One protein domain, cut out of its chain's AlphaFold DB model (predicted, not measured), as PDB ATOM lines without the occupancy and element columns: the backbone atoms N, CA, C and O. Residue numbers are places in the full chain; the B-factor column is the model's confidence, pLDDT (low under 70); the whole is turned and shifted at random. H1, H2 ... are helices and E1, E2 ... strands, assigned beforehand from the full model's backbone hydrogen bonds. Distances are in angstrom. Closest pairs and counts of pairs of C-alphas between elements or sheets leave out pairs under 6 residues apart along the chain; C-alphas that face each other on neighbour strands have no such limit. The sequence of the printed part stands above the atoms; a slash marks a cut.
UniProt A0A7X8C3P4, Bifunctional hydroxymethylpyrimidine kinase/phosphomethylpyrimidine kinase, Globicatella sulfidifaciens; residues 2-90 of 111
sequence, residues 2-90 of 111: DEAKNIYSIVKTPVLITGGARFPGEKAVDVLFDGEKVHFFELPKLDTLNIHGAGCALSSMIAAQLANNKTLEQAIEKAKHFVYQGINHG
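What this domain is: This is residues 2 to 90 of the 111 residues of the protein "Bifunctional hydroxymethylpyrimidine kinase/phosphomethylpyrimidine kinase" of Globicatella sulfidifaciens (UniProt A0A7X8C3P4). A narrow antiparallel sheet of E1, E2 and E3 has the long helix H3 over one face and the short H1 over one end of the other face. H2 packs on H3 as the second arm of a helical hairpin and lies off the sheet. The printed part has 89 residues, with three named helices and three named strands in the order H1, E1, E2, E3, H2, H3, and its class is mixed, helices and strands. The sheet's order is E1, E2, E3; the whole is compact, with a radius of gyration of the C-alphas of 13.1 A, and flat, spanning 35 by 32 by 17 A.

How they stand to each other: Begin with H1, residues 2 to 11, and go on to the strands E1, residues 15 to 18, E2, residues 27 to 33, and E3, residues 38 to 44. H1 is on the sheet at a height over the sheet of 7.3 A, and its closest C-alphas to E1 are those of Ala 4 and Val 15, 5.7 A apart. It only just lies over E1 and E2, with 3 C-alphas on each, slantwise to the strands at 44 degrees to E1 on the local plane. The strands form a meander, each the antiparallel neighbour of the one before. In the hairpin of E1 and E2, look for N 17 and O 31, 2.8 A apart and within hydrogen-bond range; in that of E2 and E3, for N 30 and O 41, also 2.8 A. Next come H2, residues 54 to 67, and H3, residues 72 to 88, a helical hairpin. They touch, with the closest C-alphas those of Ile 62 and Ala 75, 4.9 A apart, and run opposite ways at a steep tilt of 38 degrees. H3 is on the face opposite to H1, which gives three layers, helices on both faces of a sheet. It lies over E2 and E3 at a height over the sheet of 9.7 A, along the strands at 23 degrees to E2 on the local plane. H2 is not on the sheet, and H1 is apart from both other helices. In H2 and H3 every O i to N i+4 pair is within hydrogen-bond range; in H1, 5 of 6 are.

Where its parts are: Find C-alpha 2 at (147.284, 174.834, 177.099), where H1 begins; it runs 14.5 A. E2 covers 19.0 A and E3 19.9 A, while E1 has four residues. H2 starts at C-alpha 54, (144.754, 151.866, 181.733), and runs 20.0 A. H3 runs 24.1 A to C-alpha 88 at (134.196, 148.705, 184.652).

The domain as a whole: The two C-alphas farthest apart, those of Ser 9 and His 89, are 37.7 A from each other. The printed part has no cut and no long link. Its mean pLDDT is 93.6, and no printed residue is under 70.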
ATOM      1  N   ASP A   2     146.043 174.061 177.286       95.06
ATOM      2  CA  ASP A   2     147.284 174.834 177.099       95.06
ATOM      3  C   ASP A   2     148.538 173.963 177.173       95.06
ATOM      4  O   ASP A   2     149.390 174.040 176.296       95.06
ATOM      5  N   GLU A   3     148.583 173.024 178.121       95.88
ATOM      6  CA  GLU A   3     149.725 172.114 178.225       95.88
ATOM      7  C   GLU A   3     149.891 171.196 177.003       95.88
ATOM      8  O   GLU A   3     151.007 170.940 176.564       95.88
ATOM      9  N   ALA A   4     148.794 170.768 176.366       96.81
ATOM     10  CA  ALA A   4     148.877 169.977 175.136       96.81
ATOM     11  C   ALA A   4     149.480 170.799 173.983       96.81
ATOM     12  O   ALA A   4     150.267 170.276 173.196       96.81
ATOM     13  N   LYS A   5     149.167 172.103 173.918       97.56
ATOM     14  CA  LYS A   5     149.771 173.036 172.953       97.56
ATOM     15  C   LYS A   5     151.251 173.282 173.252       97.56
ATOM     16  O   LYS A   5     152.051 173.317 172.318       97.56
ATOM     17  N   ASN A   6     151.623 173.403 174.528       98.00
ATOM     18  CA  ASN A   6     153.019 173.543 174.950       98.00
ATOM     19  C   ASN A   6     153.844 172.327 174.517       98.00
ATOM     20  O   ASN A   6     154.856 172.490 173.837       98.00
ATOM     21  N   ILE A   7     153.376 171.113 174.817       98.06
ATOM     22  CA  ILE A   7     154.050 169.875 174.405       98.06
ATOM     23  C   ILE A   7     154.118 169.791 172.876       98.06
ATOM     24  O   ILE A   7     155.195 169.553 172.330       98.06
ATOM     25  N   TYR A   8     153.017 170.073 172.167       97.94
ATOM     26  CA  TYR A   8     152.999 170.106 170.699       97.94
ATOM     27  C   TYR A   8     154.045 171.068 170.130       97.94
ATOM     28  O   TYR A   8     154.683 170.762 169.124       97.94
ATOM     29  N   SER A   9     154.270 172.223 170.766       97.62
ATOM     30  CA  SER A   9     155.264 173.194 170.299       97.62
ATOM     31  C   SER A   9     156.682 172.612 170.230       97.62
ATOM     32  O   SER A   9     157.459 173.051 169.380       97.62
ATOM     33  N   ILE A  10     156.962 171.592 171.051       97.88
ATOM     34  CA  ILE A  10     158.229 170.864 171.141       97.88
ATOM     35  C   ILE A  10     158.233 169.661 170.190       97.88
ATOM     36  O   ILE A  10     159.170 169.506 169.411       97.88
ATOM     37  N   VAL A  11     157.197 168.813 170.235       97.56
ATOM     38  CA  VAL A  11     157.199 167.510 169.534       97.56
ATOM     39  C   VAL A  11     156.647 167.559 168.108       97.56
ATOM     40  O   VAL A  11     156.927 166.661 167.321       97.56
ATOM     41  N   LYS A  12     155.881 168.605 167.762       97.31
ATOM     42  CA  LYS A  12     155.247 168.822 166.446       97.31
ATOM     43  C   LYS A  12     154.382 167.654 165.951       97.31
ATOM     44  O   LYS A  12     154.216 167.461 164.750       97.31
ATOM     45  N   THR A  13     153.797 166.901 166.875       97.19
ATOM     46  CA  THR A  13     152.866 165.797 166.616       97.19
ATOM     47  C   THR A  13     151.637 165.932 167.514       97.19
ATOM     48  O   THR A  13     151.750 166.540 168.580       97.19
ATOM     49  N   PRO A  14     150.466 165.397 167.111       98.19
ATOM     50  CA  PRO A  14     149.264 165.431 167.939       98.19
ATOM     51  C   PRO A  14     149.507 164.924 169.369       98.19
ATOM     52  O   PRO A  14     150.130 163.881 169.565       98.19
ATOM     53  N   VAL A  15     148.991 165.649 170.364       98.44
ATOM     54  CA  VAL A  15     149.220 165.373 171.792       98.44
ATOM     55  C   VAL A  15     147.903 165.067 172.488       98.44
ATOM     56  O   VAL A  15     147.045 165.941 172.594       98.44
ATOM     57  N   LEU A  16     147.771 163.850 173.019       98.31
ATOM     58  CA  LEU A  16     146.681 163.455 173.910       98.31
ATOM     59  C   LEU A  16     147.161 163.488 175.368       98.31
ATOM     60  O   LEU A  16     148.052 162.731 175.745       98.31
ATOM     61  N   ILE A  17     146.545 164.330 176.195       96.88
ATOM     62  CA  ILE A  17     146.736 164.345 177.650       96.88
ATOM     63  C   ILE A  17     145.571 163.606 178.300       96.88
ATOM     64  O   ILE A  17     144.414 163.973 178.090       96.88
ATOM     65  N   THR A  18     145.874 162.597 179.115       94.88
ATOM     66  CA  THR A  18     144.860 161.820 179.832       94.88
ATOM     67  C   THR A  18     144.609 162.387 181.224       94.88
ATOM     68  O   THR A  18     145.540 162.643 181.990       94.88
ATOM     69  N   GLY A  19     143.339 162.601 181.563       88.81
ATOM     70  CA  GLY A  19     142.942 163.068 182.892       88.81
ATOM     71  C   GLY A  19     142.636 161.906 183.834       88.81
ATOM     72  O   GLY A  19     143.130 161.830 184.963       88.81
ATOM     73  N   GLY A  20     141.831 160.956 183.357       83.25
ATOM     74  CA  GLY A  20     141.399 159.806 184.151       83.25
ATOM     75  C   GLY A  20     140.728 160.195 185.479       83.25
ATOM     76  O   GLY A  20     140.053 161.219 185.591       83.25
ATOM     77  N   ALA A  21     140.917 159.360 186.505       79.25
ATOM     78  CA  ALA A  21     140.296 159.522 187.824       79.25
ATOM     79  C   ALA A  21     140.988 160.553 188.741       79.25
ATOM     80  O   ALA A  21     140.441 160.899 189.782       79.25
ATOM     81  N   ARG A  22     142.181 161.051 188.379       81.25
ATOM     82  CA  ARG A  22     143.031 161.868 189.272       81.25
ATOM     83  C   ARG A  22     142.609 163.332 189.389       81.25
ATOM     84  O   ARG A  22     142.979 163.993 190.353       81.25
ATOM     85  N   PHE A  23     141.873 163.849 188.412       85.44
ATOM     86  CA  PHE A  23     141.371 165.225 188.438       85.44
ATOM     87  C   PHE A  23     140.010 165.294 189.140       85.44
ATOM     88  O   PHE A  23     139.327 164.276 189.204       85.44
ATOM     89  N   PRO A  24     139.578 166.451 189.669       86.56
ATOM     90  CA  PRO A  24     138.237 166.617 190.242       86.56
ATOM     91  C   PRO A  24     137.113 166.494 189.191       86.56
ATOM     92  O   PRO A  24     137.371 166.419 187.990       86.56
ATOM     93  N   GLY A  25     135.856 166.444 189.643       90.00
ATOM     94  CA  GLY A  25     134.656 166.381 188.792       90.00
ATOM     95  C   GLY A  25     134.122 164.967 188.538       90.00
ATOM     96  O   GLY A  25     134.723 163.980 188.956       90.00
ATOM     97  N   GLU A  26     132.993 164.864 187.837       92.81
ATOM     98  CA  GLU A  26     132.268 163.595 187.635       92.81
ATOM     99  C   GLU A  26     132.700 162.821 186.380       92.81
ATOM    100  O   GLU A  26     132.380 161.644 186.232       92.81
ATOM    101  N   LYS A  27     133.442 163.464 185.471       94.56
ATOM    102  CA  LYS A  27     133.865 162.883 184.189       94.56
ATOM    103  C   LYS A  27     135.376 162.686 184.127       94.56
ATOM    104  O   LYS A  27     136.142 163.538 184.575       94.56
ATOM    105  N   ALA A  28     135.808 161.571 183.546       94.38
ATOM    106  CA  ALA A  28     137.192 161.345 183.153       94.38
ATOM    107  C   ALA A  28     137.413 161.981 181.775       94.38
ATOM    108  O   ALA A  28     136.966 161.439 180.761       94.38
ATOM    109  N   VAL A  29     138.088 163.129 181.735       95.25
ATOM    110  CA  VAL A  29     138.297 163.921 180.514       95.25
ATOM    111  C   VAL A  29     139.718 163.730 179.999       95.25
ATOM    112  O   VAL A  29     140.674 163.914 180.747       95.25
ATOM    113  N   ASP A  30     139.846 163.403 178.715       96.38
ATOM    114  CA  ASP A  30     141.116 163.397 177.989       96.38
ATOM    115  C   ASP A  30     141.073 164.493 176.919       96.38
ATOM    116  O   ASP A  30     140.015 164.773 176.348       96.38
ATOM    117  N   VAL A  31     142.211 165.137 176.665       97.38
ATOM    118  CA  VAL A  31     142.305 166.315 175.795       97.38
ATOM    119  C   VAL A  31     143.325 166.066 174.698       97.38
ATOM    120  O   VAL A  31     144.506 165.892 174.991       97.38
ATOM    121  N   LEU A  32     142.878 166.093 173.445       98.38
ATOM    122  CA  LEU A  32     143.740 166.042 172.267       98.38
ATOM    123  C   LEU A  32     143.963 167.453 171.733       98.38
ATOM    124  O   LEU A  32     143.008 168.206 171.556       98.38
ATOM    125  N   PHE A  33     145.205 167.788 171.408       98.50
ATOM    126  CA  PHE A  33     145.513 168.860 170.472       98.50
ATOM    127  C   PHE A  33     146.121 168.246 169.210       98.50
ATOM    128  O   PHE A  33     147.172 167.612 169.287       98.50
ATOM    129  N   ASP A  34     145.450 168.402 168.070       97.06
ATOM    130  CA  ASP A  34     145.855 167.793 166.790       97.06
ATOM    131  C   ASP A  34     146.853 168.651 165.986       97.06
ATOM    132  O   ASP A  34     147.408 168.191 164.990       97.06
ATOM    133  N   GLY A  35     147.126 169.875 166.450       97.00
ATOM    134  CA  GLY A  35     147.935 170.884 165.764       97.00
ATOM    135  C   GLY A  35     147.130 172.096 165.292       97.00
ATOM    136  O   GLY A  35     147.703 173.166 165.100       97.00
ATOM    137  N   GLU A  36     145.807 171.970 165.202       96.38
ATOM    138  CA  GLU A  36     144.881 173.036 164.810       96.38
ATOM    139  C   GLU A  36     143.808 173.274 165.879       96.38
ATOM    140  O   GLU A  36     143.550 174.409 166.287       96.38
ATOM    141  N   LYS A  37     143.189 172.195 166.360       97.25
ATOM    142  CA  LYS A  37     142.008 172.197 167.219       97.25
ATOM    143  C   LYS A  37     142.238 171.381 168.480       97.25
ATOM    144  O   LYS A  37     143.052 170.461 168.550       97.25
ATOM    145  N   VAL A  38     141.495 171.764 169.512       98.19
ATOM    146  CA  VAL A  38     141.426 171.028 170.772       98.19
ATOM    147  C   VAL A  38     140.161 170.183 170.759       98.19
ATOM    148  O   VAL A  38     139.074 170.717 170.544       98.19
ATOM    149  N   HIS A  39     140.308 168.893 171.040       98.00
ATOM    150  CA  HIS A  39     139.210 167.939 171.155       98.00
ATOM    151  C   HIS A  39     139.146 167.388 172.573       98.00
ATOM    152  O   HIS A  39     140.176 167.185 173.223       98.00
ATOM    153  N   PHE A  40     137.931 167.129 173.040       96.94
ATOM    154  CA  PHE A  40     137.669 166.577 174.363       96.94
ATOM    155  C   PHE A  40     137.010 165.213 174.219       96.94
ATOM    156  O   PHE A  40     136.029 165.068 173.495       96.94
ATOM    157  N   PHE A  41     137.533 164.233 174.949       97.19
ATOM    158  CA  PHE A  41     136.962 162.895 175.036       97.19
ATOM    159  C   PHE A  41     136.608 162.623 176.489       97.19
ATOM    160  O   PHE A  41     137.487 162.588 177.355       97.19
ATOM    161  N   GLU A  42     135.331 162.411 176.779       95.69
ATOM    162  CA  GLU A  42     134.830 162.299 178.146       95.69
ATOM    163  C   GLU A  42     133.900 161.102 178.326       95.69
ATOM    164  O   GLU A  42     133.096 160.775 177.463       95.69
ATOM    165  N   LEU A  43     134.037 160.443 179.473       95.69
ATOM    166  CA  LEU A  43     133.115 159.427 179.972       95.69
ATOM    167  C   LEU A  43     132.895 159.685 181.468       95.69
ATOM    168  O   LEU A  43     133.736 160.354 182.084       95.69
ATOM    169  N   PRO A  44     131.799 159.194 182.071       94.75
ATOM    170  CA  PRO A  44     131.630 159.233 183.522       94.75
ATOM    171  C   PRO A  44     132.843 158.630 184.241       94.75
ATOM    172  O   PRO A  44     133.595 157.847 183.665       94.75
ATOM    173  N   LYS A  45     133.079 158.990 185.499       91.81
ATOM    174  CA  LYS A  45     134.030 158.244 186.330       91.81
ATOM    175  C   LYS A  45     133.370 156.991 186.879       91.81
ATOM    176  O   LYS A  45     132.181 156.982 187.182       91.81
ATOM    177  N   LEU A  46     134.176 155.951 187.021       88.69
ATOM    178  CA  LEU A  46     133.798 154.717 187.691       88.69
ATOM    179  C   LEU A  46     134.403 154.734 189.092       88.69
ATOM    180  O   LEU A  46     135.576 155.082 189.248       88.69
ATOM    181  N   ASP A  47     133.610 154.361 190.092       84.06
ATOM    182  CA  ASP A  47     134.069 154.233 191.476       84.06
ATOM    183  C   ASP A  47     134.787 152.889 191.662       84.06
ATOM    184  O   ASP A  47     134.210 151.887 192.083       84.06
ATOM    185  N   THR A  48     136.037 152.828 191.204       79.38
ATOM    186  CA  THR A  48     136.867 151.621 191.257       79.38
ATOM    187  C   THR A  48     138.356 151.956 191.236       79.38
ATOM    188  O   THR A  48     138.788 152.958 190.666       79.38
ATOM    189  N   LEU A  49     139.160 151.070 191.827       74.56
ATOM    190  CA  LEU A  49     140.624 151.123 191.800       74.56
ATOM    191  C   LEU A  49     141.228 150.292 190.656       74.56
ATOM    192  O   LEU A  49     142.450 150.205 190.531       74.56
ATOM    193  N   ASN A  50     140.395 149.689 189.803       77.62
ATOM    194  CA  ASN A  50     140.819 148.813 188.708       77.62
ATOM    195  C   ASN A  50     141.342 149.612 187.502       77.62
ATOM    196  O   ASN A  50     140.765 149.584 186.420       77.62
ATOM    197  N   ILE A  51     142.425 150.364 187.696       81.62
ATOM    198  CA  ILE A  51     143.024 151.248 186.682       81.62
ATOM    199  C   ILE A  51     144.424 150.798 186.251       81.62
ATOM    200  O   ILE A  51     145.071 151.464 185.434       81.62
ATOM    201  N   HIS A  52     144.921 149.681 186.790       84.19
ATOM    202  CA  HIS A  52     146.249 149.191 186.456       84.19
ATOM    203  C   HIS A  52     146.298 148.771 184.981       84.19
ATOM    204  O   HIS A  52     145.522 147.932 184.522       84.19
ATOM    205  N   GLY A  53     147.218 149.374 184.225       87.00
ATOM    206  CA  GLY A  53     147.342 149.163 182.783       87.00
ATOM    207  C   GLY A  53     146.462 150.062 181.908       87.00
ATOM    208  O   GLY A  53     146.606 149.989 180.692       87.00
ATOM    209  N   ALA A  54     145.633 150.951 182.481       90.31
ATOM    210  CA  ALA A  54     144.754 151.866 181.733       90.31
ATOM    211  C   ALA A  54     145.480 152.650 180.633       90.31
ATOM    212  O   ALA A  54     145.050 152.647 179.482       90.31
ATOM    213  N   GLY A  55     146.615 153.271 180.969       92.25
ATOM    214  CA  GLY A  55     147.409 154.036 180.002       92.25
ATOM    215  C   GLY A  55     147.983 153.167 178.881       92.25
ATOM    216  O   GLY A  55     147.866 153.513 177.705       92.25
ATOM    217  N   CYS A  56     148.549 152.010 179.230       93.62
ATOM    218  CA  CYS A  56     149.092 151.073 178.252       93.62
ATOM    219  C   CYS A  56     147.993 150.587 177.295       93.62
ATOM    220  O   CYS A  56     148.167 150.687 176.085       93.62
ATOM    221  N   ALA A  57     146.835 150.157 177.804       93.44
ATOM    222  CA  ALA A  57     145.749 149.676 176.950       93.44
ATOM    223  C   ALA A  57     145.177 150.779 176.062       93.44
ATOM    224  O   ALA A  57     144.873 150.521 174.899       93.44
ATOM    225  N   LEU A  58     145.083 152.009 176.583       95.88
ATOM    226  CA  LEU A  58     144.675 153.167 175.796       95.88
ATOM    227  C   LEU A  58     145.613 153.344 174.597       95.88
ATOM    228  O   LEU A  58     145.155 153.364 173.457       95.88
ATOM    229  N   SER A  59     146.927 153.402 174.839       97.19
ATOM    230  CA  SER A  59     147.919 153.567 173.768       97.19
ATOM    231  C   SER A  59     147.918 152.404 172.767       97.19
ATOM    232  O   SER A  59     147.955 152.640 171.559       97.19
ATOM    233  N   SER A  60     147.798 151.159 173.242       97.12
ATOM    234  CA  SER A  60     147.730 149.970 172.391       97.12
ATOM    235  C   SER A  60     146.483 149.971 171.509       97.12
ATOM    236  O   SER A  60     146.580 149.678 170.318       97.12
ATOM    237  N   MET A  61     145.321 150.335 172.058       97.25
ATOM    238  CA  MET A  61     144.078 150.394 171.290       97.25
ATOM    239  C   MET A  61     144.087 151.555 170.287       97.25
ATOM    240  O   MET A  61     143.633 151.365 169.162       97.25
ATOM    241  N   ILE A  62     144.664 152.717 170.625       98.31
ATOM    242  CA  ILE A  62     144.865 153.807 169.652       98.31
ATOM    243  C   ILE A  62     145.713 153.305 168.479       98.31
ATOM    244  O   ILE A  62     145.294 153.428 167.329       98.31
ATOM    245  N   ALA A  63     146.863 152.684 168.755       98.25
ATOM    246  CA  ALA A  63     147.742 152.151 167.715       98.25
ATOM    247  C   ALA A  63     147.033 151.103 166.836       98.25
ATOM    248  O   ALA A  63     147.126 151.163 165.610       98.25
ATOM    249  N   ALA A  64     146.269 150.189 167.443       98.19
ATOM    250  CA  ALA A  64     145.503 149.174 166.721       98.19
ATOM    251  C   ALA A  64     144.407 149.780 165.826       98.19
ATOM    252  O   ALA A  64     144.224 149.344 164.690       98.19
ATOM    253  N   GLN A  65     143.684 150.800 166.301       98.38
ATOM    254  CA  GLN A  65     142.640 151.459 165.512       98.38
ATOM    255  C   GLN A  65     143.224 152.302 164.371       98.38
ATOM    256  O   GLN A  65     142.668 152.290 163.274       98.38
ATOM    257  N   LEU A  66     144.363 152.966 164.587       98.31
ATOM    258  CA  LEU A  66     145.094 153.655 163.519       98.31
ATOM    259  C   LEU A  66     145.555 152.671 162.434       98.31
ATOM    260  O   LEU A  66     145.342 152.921 161.251       98.31
ATOM    261  N   ALA A  67     146.102 151.512 162.824       98.31
ATOM    262  CA  ALA A  67     146.451 150.441 161.886       98.31
ATOM    263  C   ALA A  67     145.228 149.886 161.129       98.31
ATOM    264  O   ALA A  67     145.359 149.391 160.012       98.31
ATOM    265  N   ASN A  68     144.029 150.017 161.704       97.38
ATOM    266  CA  ASN A  68     142.752 149.661 161.089       97.38
ATOM    267  C   ASN A  68     142.086 150.837 160.336       97.38
ATOM    268  O   ASN A  68     140.857 150.901 160.224       97.38
ATOM    269  N   ASN A  69     142.886 151.784 159.835       97.94
ATOM    270  CA  ASN A  69     142.459 152.925 159.017       97.94
ATOM    271  C   ASN A  69     141.401 153.834 159.674       97.94
ATOM    272  O   ASN A  69     140.591 154.452 158.978       97.94
ATOM    273  N   LYS A  70     141.363 153.915 161.009       98.38
ATOM    274  CA  LYS A  70     140.542 154.914 161.711       98.38
ATOM    275  C   LYS A  70     141.253 156.261 161.746       98.38
ATOM    276  O   LYS A  70     142.482 156.312 161.790       98.38
ATOM    277  N   THR A  71     140.481 157.349 161.763       98.06
ATOM    278  CA  THR A  71     141.053 158.675 162.050       98.06
ATOM    279  C   THR A  71     141.583 158.714 163.482       98.06
ATOM    280  O   THR A  71     141.217 157.875 164.312       98.06
ATOM    281  N   LEU A  72     142.437 159.688 163.795       97.94
ATOM    282  CA  LEU A  72     143.016 159.815 165.132       97.94
ATOM    283  C   LEU A  72     141.934 159.981 166.209       97.94
ATOM    284  O   LEU A  72     141.980 159.316 167.240       97.94
ATOM    285  N   GLU A  73     140.927 160.806 165.945       97.94
ATOM    286  CA  GLU A  73     139.802 161.042 166.845       97.94
ATOM    287  C   GLU A  73     138.979 159.769 167.050       97.94
ATOM    288  O   GLU A  73     138.703 159.396 168.188       97.94
ATOM    289  N   GLN A  74     138.668 159.043 165.969       98.00
ATOM    290  CA  GLN A  74     137.963 157.759 166.046       98.00
ATOM    291  C   GLN A  74     138.763 156.710 166.828       98.00
ATOM    292  O   GLN A  74     138.189 155.919 167.579       98.00
ATOM    293  N   ALA A  75     140.083 156.673 166.643       98.44
ATOM    294  CA  ALA A  75     140.967 155.758 167.351       98.44
ATOM    295  C   ALA A  75     140.982 156.050 168.858       98.44
ATOM    296  O   ALA A  75     140.857 155.124 169.660       98.44
ATOM    297  N   ILE A  76     141.075 157.327 169.241       98.31
ATOM    298  CA  ILE A  76     141.060 157.769 170.641       98.31
ATOM    299  C   ILE A  76     139.699 157.515 171.284       98.31
ATOM    300  O   ILE A  76     139.650 156.970 172.386       98.31
ATOM    301  N   GLU A  77     138.599 157.836 170.602       98.06
ATOM    302  CA  GLU A  77     137.244 157.578 171.094       98.06
ATOM    303  C   GLU A  77     137.036 156.081 171.371       98.06
ATOM    304  O   GLU A  77     136.671 155.690 172.484       98.06
ATOM    305  N   LYS A  78     137.369 155.217 170.403       97.44
ATOM    306  CA  LYS A  78     137.286 153.757 170.570       97.44
ATOM    307  C   LYS A  78     138.179 153.245 171.696       97.44
ATOM    308  O   LYS A  78     137.744 152.400 172.477       97.44
ATOM    309  N   ALA A  79     139.408 153.747 171.800       97.00
ATOM    310  CA  ALA A  79     140.328 153.365 172.863       97.00
ATOM    311  C   ALA A  79     139.820 153.775 174.244       97.00
ATOM    312  O   ALA A  79     139.884 152.978 175.181       97.00
ATOM    313  N   LYS A  80     139.259 154.978 174.368       96.19
ATOM    314  CA  LYS A  80     138.682 155.465 175.617       96.19
ATOM    315  C   LYS A  80     137.508 154.595 176.061       96.19
ATOM    316  O   LYS A  80     137.464 154.194 177.222       96.19
ATOM    317  N   HIS A  81     136.604 154.246 175.144       95.50
ATOM    318  CA  HIS A  81     135.505 153.322 175.432       95.50
ATOM    319  C   HIS A  81     136.004 151.930 175.823       95.50
ATOM    320  O   HIS A  81     135.520 151.368 176.802       95.50
ATOM    321  N   PHE A  82     136.994 151.392 175.111       93.81
ATOM    322  CA  PHE A  82     137.585 150.096 175.441       93.81
ATOM    323  C   PHE A  82     138.167 150.081 176.861       93.81
ATOM    324  O   PHE A  82     137.833 149.211 177.661       93.81
ATOM    325  N   VAL A  83     138.980 151.086 177.206       92.56
ATOM    326  CA  VAL A  83     139.576 151.214 178.542       92.56
ATOM    327  C   VAL A  83     138.512 151.426 179.610       92.56
ATOM    328  O   VAL A  83     138.592 150.807 180.664       92.56
ATOM    329  N   TYR A  84     137.494 152.244 179.345       92.94
ATOM    330  CA  TYR A  84     136.382 152.443 180.272       92.94
ATOM    331  C   TYR A  84     135.669 151.130 180.598       92.94
ATOM    332  O   TYR A  84     135.441 150.828 181.767       92.94
ATOM    333  N   GLN A  85     135.379 150.311 179.584       90.62
ATOM    334  CA  GLN A  85     134.775 148.999 179.808       90.62
ATOM    335  C   GLN A  85     135.735 148.039 180.521       90.62
ATOM    336  O   GLN A  85     135.286 147.259 181.359       90.62
ATOM    337  N   GLY A  86     137.040 148.124 180.248       87.88
ATOM    338  CA  GLY A  86     138.068 147.356 180.954       87.88
ATOM    339  C   GLY A  86     138.186 147.732 182.431       87.88
ATOM    340  O   GLY A  86     138.379 146.860 183.268       87.88
ATOM    341  N   ILE A  87     138.007 149.009 182.771       88.00
ATOM    342  CA  ILE A  87     137.942 149.489 184.158       88.00
ATOM    343  C   ILE A  87     136.648 149.001 184.826       88.00
ATOM    344  O   ILE A  87     136.691 148.497 185.947       88.00
ATOM    345  N   ASN A  88     135.511 149.095 184.128       87.12
ATOM    346  CA  ASN A  88     134.196 148.705 184.652       87.12
ATOM    347  C   ASN A  88     134.093 147.205 184.966       87.12
ATOM    348  O   ASN A  88     133.458 146.817 185.941       87.12
ATOM    349  N   HIS A  89     134.726 146.366 184.145       83.56
ATOM    350  CA  HIS A  89     134.699 144.906 184.281       83.56
ATOM    351  C   HIS A  89     136.021 144.323 184.801       83.56
ATOM    352  O   HIS A  89     136.188 143.102 184.835       83.56
ATOM    353  N   GLY A  90     136.976 145.178 185.177       73.88
ATOM    354  CA  GLY A  90     138.278 144.757 185.677       73.88
ATOM    355  C   GLY A  90     138.132 143.905 186.935       73.88
ATOM    356  O   GLY A  90     137.262 144.155 187.770       73.88
TER     357      GLY A  90